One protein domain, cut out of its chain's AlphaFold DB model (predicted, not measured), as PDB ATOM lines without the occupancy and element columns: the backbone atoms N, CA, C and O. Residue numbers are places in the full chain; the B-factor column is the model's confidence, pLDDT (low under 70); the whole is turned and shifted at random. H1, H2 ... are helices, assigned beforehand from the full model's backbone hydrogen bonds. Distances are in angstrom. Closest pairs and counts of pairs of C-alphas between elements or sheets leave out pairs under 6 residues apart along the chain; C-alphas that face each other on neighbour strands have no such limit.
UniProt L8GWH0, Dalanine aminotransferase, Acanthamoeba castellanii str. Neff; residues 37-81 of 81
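AT A GLANCE: This is residues 37 to 81 of the 81 residues of the protein "Dalanine aminotransferase" of Acanthamoeba castellanii str. Neff (UniProt L8GWH0). A single long helix, H1, forms the middle of a slender rod, with an extended stretch of chain running along one side of it and the returning chain, which holds the short helix H2, folding back along another. The first stretch, residues 37 to 50, runs past H1 and turns back near Gln 45 to enter it. The printed part has 45 residues with two named helices, H1 then H2, and no named strand. The class is all helix, though the helices hold 18 of the 45 residues. The whole is only just compact, close to loose, with a radius of gyration of the C-alphas of 11.2 A and spans of 36 by 16 by 12 A.

IN THESE COORDINATES: The printed part begins at C-alpha 37, at (194.804, 472.448, 395.260). Residues 37 to 50 hold no named element. H1, residues 51 to 64, measures 19.9 A from its first C-alpha, at (187.023, 458.062, 397.317), to its last. H2, residues 73 to 76, ends at C-alpha 76, at (193.346, 458.763, 390.508).

HOW THE PARTS SIT: Before H1, residues 43 to 44 pair with residues 47 to 48, antiparallel. H1 touches H2 with residues 55 to 59 alone. Their closest C-alphas, those of Val 55 and Gln 73, are 6.3 A apart. In H1 every O i to N i+4 pair is within hydrogen-bond range; H2 is too short for such a pair, and its one O i to N i+3 pair is within range.

THE WHOLE: The two C-alphas farthest apart, those of Gln 45 and Gly 66, are 35.7 A from each other. The printed part has no cut, and the link from H1 to H2, 8 residues, is short. The mean pLDDT of the printed part is 90.9; residues 79 to 81, at the chain's end, are under 70.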
ATOM      1  N   CYS A  37     195.771 473.112 394.390       97.44
ATOM      2  CA  CYS A  37     194.804 472.448 395.260       97.44
ATOM      3  C   CYS A  37     195.245 471.012 395.534       97.44
ATOM      4  O   CYS A  37     195.941 470.397 394.726       97.44
ATOM      5  N   PHE A  38     194.804 470.465 396.661       96.38
ATOM      6  CA  PHE A  38     195.010 469.069 397.026       96.38
ATOM      7  C   PHE A  38     193.775 468.541 397.757       96.38
ATOM      8  O   PHE A  38     192.931 469.312 398.213       96.38
ATOM      9  N   ASP A  39     193.685 467.222 397.879       95.25
ATOM     10  CA  ASP A  39     192.679 466.558 398.700       95.25
ATOM     11  C   ASP A  39     193.358 465.463 399.533       95.25
ATOM     12  O   ASP A  39     194.432 464.970 399.178       95.25
ATOM     13  N   PHE A  40     192.746 465.090 400.650       92.56
ATOM     14  CA  PHE A  40     193.188 463.999 401.506       92.56
ATOM     15  C   PHE A  40     191.986 463.128 401.858       92.56
ATOM     16  O   PHE A  40     190.881 463.622 402.076       92.56
ATOM     17  N   LEU A  41     192.202 461.821 401.951       90.56
ATOM     18  CA  LEU A  41     191.188 460.873 402.396       90.56
ATOM     19  C   LEU A  41     191.786 459.907 403.407       90.56
ATOM     20  O   LEU A  41     192.994 459.681 403.445       90.56
ATOM     21  N   THR A  42     190.923 459.316 404.221       89.88
ATOM     22  CA  THR A  42     191.314 458.336 405.232       89.88
ATOM     23  C   THR A  42     190.847 456.948 404.819       89.88
ATOM     24  O   THR A  42     189.840 456.785 404.127       89.88
ATOM     25  N   THR A  43     191.588 455.932 405.253       88.75
ATOM     26  CA  THR A  43     191.164 454.539 405.136       88.75
ATOM     27  C   THR A  43     190.659 454.036 406.486       88.75
ATOM     28  O   THR A  43     191.263 454.299 407.525       88.75
ATOM     29  N   TYR A  44     189.562 453.285 406.478       90.12
ATOM     30  CA  TYR A  44     189.080 452.532 407.635       90.12
ATOM     31  C   TYR A  44     189.147 451.054 407.289       90.12
ATOM     32  O   TYR A  44     188.672 450.649 406.232       90.12
ATOM     33  N   GLN A  45     189.767 450.242 408.150       89.88
ATOM     34  CA  GLN A  45     189.933 448.803 407.898       89.88
ATOM     35  C   GLN A  45     190.532 448.513 406.506       89.88
ATOM     36  O   GLN A  45     190.080 447.622 405.790       89.88
ATOM     37  N   ARG A  46     191.544 449.299 406.106       85.31
ATOM     38  CA  ARG A  46     192.216 449.214 404.794       85.31
ATOM     39  C   ARG A  46     191.313 449.509 403.585       85.31
ATOM     40  O   ARG A  46     191.695 449.200 402.462       85.31
ATOM     41  N   ARG A  47     190.144 450.121 403.791       86.69
ATOM     42  CA  ARG A  47     189.240 450.573 402.725       86.69
ATOM     43  C   ARG A  47     189.189 452.100 402.710       86.69
ATOM     44  O   ARG A  47     188.922 452.690 403.759       86.69
ATOM     45  N   PRO A  48     189.460 452.761 401.576       89.12
ATOM     46  CA  PRO A  48     189.374 454.210 401.496       89.12
ATOM     47  C   PRO A  48     187.918 454.656 401.637       89.12
ATOM     48  O   PRO A  48     186.995 454.029 401.114       89.12
ATOM     49  N   TYR A  49     187.712 455.737 402.377       90.62
ATOM     50  CA  TYR A  49     186.388 456.280 402.632       90.62
ATOM     51  C   TYR A  49     186.036 457.347 401.596       90.62
ATOM     52  O   TYR A  49     186.808 458.280 401.386       90.62
ATOM     53  N   ARG A  50     184.863 457.214 400.961       92.81
ATOM     54  CA  ARG A  50     184.297 458.218 400.039       92.81
ATOM     55  C   ARG A  50     185.239 458.667 398.909       92.81
ATOM     56  O   ARG A  50     185.283 459.835 398.529       92.81
ATOM     57  N   THR A  51     186.016 457.740 398.346       93.38
ATOM     58  CA  THR A  51     187.023 458.062 397.317       93.38
ATOM     59  C   THR A  51     186.429 458.795 396.119       93.38
ATOM     60  O   THR A  51     187.053 459.719 395.610       93.38
ATOM     61  N   LYS A  52     185.216 458.428 395.683       94.06
ATOM     62  CA  LYS A  52     184.548 459.090 394.555       94.06
ATOM     63  C   LYS A  52     184.305 460.572 394.847       94.06
ATOM     64  O   LYS A  52     184.571 461.411 393.996       94.06
ATOM     65  N   GLU A  53     183.825 460.889 396.042       95.69
ATOM     66  CA  GLU A  53     183.514 462.250 396.470       95.69
ATOM     67  C   GLU A  53     184.782 463.096 396.639       95.69
ATOM     68  O   GLU A  53     184.813 464.237 396.188       95.69
ATOM     69  N   HIS A  54     185.836 462.531 397.236       96.19
ATOM     70  CA  HIS A  54     187.134 463.203 397.367       96.19
ATOM     71  C   HIS A  54     187.774 463.479 395.994       96.19
ATOM     72  O   HIS A  54     188.197 464.599 395.720       96.19
ATOM     73  N   VAL A  55     187.787 462.497 395.084       96.12
ATOM     74  CA  VAL A  55     188.336 462.686 393.729       96.12
ATOM     75  C   VAL A  55     187.517 463.712 392.941       96.12
ATOM     76  O   VAL A  55     188.093 464.604 392.325       96.12
ATOM     77  N   ALA A  56     186.184 463.654 393.001       96.81
ATOM     78  CA  ALA A  56     185.334 464.647 392.346       96.81
ATOM     79  C   ALA A  56     185.598 466.065 392.878       96.81
ATOM     80  O   ALA A  56     185.696 467.009 392.094       96.81
ATOM     81  N   ARG A  57     185.774 466.216 394.198       97.56
ATOM     82  CA  ARG A  57     186.098 467.506 394.819       97.56
ATOM     83  C   ARG A  57     187.467 468.030 394.389       97.56
ATOM     84  O   ARG A  57     187.573 469.223 394.108       97.56
ATOM     85  N   LEU A  58     188.486 467.173 394.288       97.75
ATOM     86  CA  LEU A  58     189.809 467.560 393.789       97.75
ATOM     87  C   LEU A  58     189.726 468.127 392.366       97.75
ATOM     88  O   LEU A  58     190.244 469.209 392.102       97.75
ATOM     89  N   PHE A  59     189.039 467.422 391.464       98.06
ATOM     90  CA  PHE A  59     188.900 467.849 390.068       98.06
ATOM     91  C   PHE A  59     188.087 469.135 389.942       98.06
ATOM     92  O   PHE A  59     188.478 470.025 389.194       98.06
ATOM     93  N   HIS A  60     187.005 469.264 390.710       98.19
ATOM     94  CA  HIS A  60     186.222 470.495 390.732       98.19
ATOM     95  C   HIS A  60     187.027 471.682 391.289       98.19
ATOM     96  O   HIS A  60     186.959 472.786 390.761       98.19
ATOM     97  N   SER A  61     187.854 471.459 392.315       98.38
ATOM     98  CA  SER A  61     188.747 472.498 392.853       98.38
ATOM     99  C   SER A  61     189.784 472.940 391.820       98.38
ATOM    100  O   SER A  61     190.031 474.134 391.669       98.38
ATOM    101  N   ALA A  62     190.359 471.991 391.076       98.19
ATOM    102  CA  ALA A  62     191.285 472.286 389.988       98.19
ATOM    103  C   ALA A  62     190.602 473.098 388.873       98.19
ATOM    104  O   ALA A  62     191.151 474.105 388.437       98.19
ATOM    105  N   GLU A  63     189.383 472.719 388.479       98.06
ATOM    106  CA  GLU A  63     188.565 473.447 387.501       98.06
ATOM    107  C   GLU A  63     188.309 474.901 387.931       98.06
ATOM    108  O   GLU A  63     188.561 475.819 387.153       98.06
ATOM    109  N   LEU A  64     187.891 475.130 389.182       98.25
ATOM    110  CA  LEU A  64     187.657 476.475 389.724       98.25
ATOM    111  C   LEU A  64     188.924 477.345 389.743       98.25
ATOM    112  O   LEU A  64     188.835 478.566 389.624       98.25
ATOM    113  N   LEU A  65     190.100 476.728 389.883       97.50
ATOM    114  CA  LEU A  65     191.402 477.398 389.822       97.50
ATOM    115  C   LEU A  65     191.947 477.547 388.391       97.50
ATOM    116  O   LEU A  65     193.019 478.127 388.209       97.50
ATOM    117  N   GLY A  66     191.251 477.020 387.377       97.50
ATOM    118  CA  GLY A  66     191.737 476.984 385.996       97.50
ATOM    119  C   GLY A  66     192.936 476.049 385.786       97.50
ATOM    120  O   GLY A  66     193.711 476.238 384.849       97.50
ATOM    121  N   LEU A  67     193.122 475.056 386.659       97.38
ATOM    122  CA  LEU A  67     194.194 474.067 386.585       97.38
ATOM    123  C   LEU A  67     193.762 472.855 385.753       97.38
ATOM    124  O   LEU A  67     192.672 472.312 385.923       97.38
ATOM    125  N   THR A  68     194.659 472.376 384.890       96.00
ATOM    126  CA  THR A  68     194.463 471.114 384.162       96.00
ATOM    127  C   THR A  68     195.082 469.965 384.948       96.00
ATOM    128  O   THR A  68     196.283 469.968 385.214       96.00
ATOM    129  N   VAL A  69     194.278 468.960 385.295       96.06
ATOM    130  CA  VAL A  69     194.772 467.737 385.940       96.06
ATOM    131  C   VAL A  69     195.311 466.785 384.859       96.06
ATOM    132  O   VAL A  69     194.563 466.444 383.943       96.06
ATOM    133  N   PRO A  70     196.569 466.308 384.940       94.50
ATOM    134  CA  PRO A  70     197.185 465.464 383.906       94.50
ATOM    135  C   PRO A  70     196.739 463.988 383.957       94.50
ATOM    136  O   PRO A  70     197.369 463.123 383.352       94.50
ATOM    137  N   ALA A  71     195.677 463.683 384.700       93.00
ATOM    138  CA  ALA A  71     195.124 462.349 384.884       93.00
ATOM    139  C   ALA A  71     193.595 462.418 384.894       93.00
ATOM    140  O   ALA A  71     193.002 463.442 385.231       93.00
ATOM    141  N   THR A  72     192.946 461.312 384.552       95.38
ATOM    142  CA  THR A  72     191.492 461.157 384.666       95.38
ATOM    143  C   THR A  72     191.085 460.818 386.101       95.38
ATOM    144  O   THR A  72     191.881 460.278 386.873       95.38
ATOM    145  N   GLN A  73     189.826 461.081 386.463       94.50
ATOM    146  CA  GLN A  73     189.304 460.714 387.788       94.50
ATOM    147  C   GLN A  73     189.448 459.213 388.066       94.50
ATOM    148  O   GLN A  73     189.746 458.826 389.193       94.50
ATOM    149  N   ASP A  74     189.301 458.367 387.044       92.19
ATOM    150  CA  ASP A  74     189.434 456.915 387.182       92.19
ATOM    151  C   ASP A  74     190.875 456.453 387.406       92.19
ATOM    152  O   ASP A  74     191.083 455.472 388.112       92.19
ATOM    153  N   GLN A  75     191.874 457.163 386.870       91.25
ATOM    154  CA  GLN A  75     193.286 456.871 387.146       91.25
ATOM    155  C   GLN A  75     193.695 457.252 388.574       91.25
ATOM    156  O   GLN A  75     194.582 456.628 389.145       91.25
ATOM    157  N   VAL A  76     193.066 458.286 389.142       90.75
ATOM    158  CA  VAL A  76     193.346 458.763 390.508       90.75
ATOM    159  C   VAL A  76     192.549 457.970 391.547       90.75
ATOM    160  O   VAL A  76     192.993 457.774 392.679       90.75
ATOM    161  N   ARG A  77     191.353 457.505 391.181       86.00
ATOM    162  CA  ARG A  77     190.489 456.723 392.058       86.00
ATOM    163  C   ARG A  77     191.062 455.325 392.279       86.00
ATOM    164  O   ARG A  77     191.342 454.586 391.343       86.00
ATOM    165  N   ILE A  78     191.141 454.925 393.544       73.81
ATOM    166  CA  ILE A  78     191.501 453.555 393.906       73.81
ATOM    167  C   ILE A  78     190.265 452.661 393.742       73.81
ATOM    168  O   ILE A  78     189.271 452.846 394.447       73.81
ATOM    169  N   ASN A  79     190.326 451.693 392.826       57.78
ATOM    170  CA  ASN A  79     189.300 450.662 392.676       57.78
ATOM    171  C   ASN A  79     189.661 449.455 393.550       57.78
ATOM    172  O   ASN A  79     190.677 448.802 393.322       57.78
ATOM    173  N   PHE A  80     188.820 449.151 394.536       59.34
ATOM    174  CA  PHE A  80     188.865 447.886 395.268       59.34
ATOM    175  C   PHE A  80     187.694 447.014 394.800       59.34
ATOM    176  O   PHE A  80     186.570 447.511 394.719       59.34
ATOM    177  N   TYR A  81     187.987 445.753 394.462       45.59
ATOM    178  CA  TYR A  81     186.998 444.693 394.231       45.59
ATOM    179  C   TYR A  81     186.475 444.146 395.563       45.59
ATOM    180  O   TYR A  81     187.283 444.070 396.522       45.59
TER     181      TYR A  81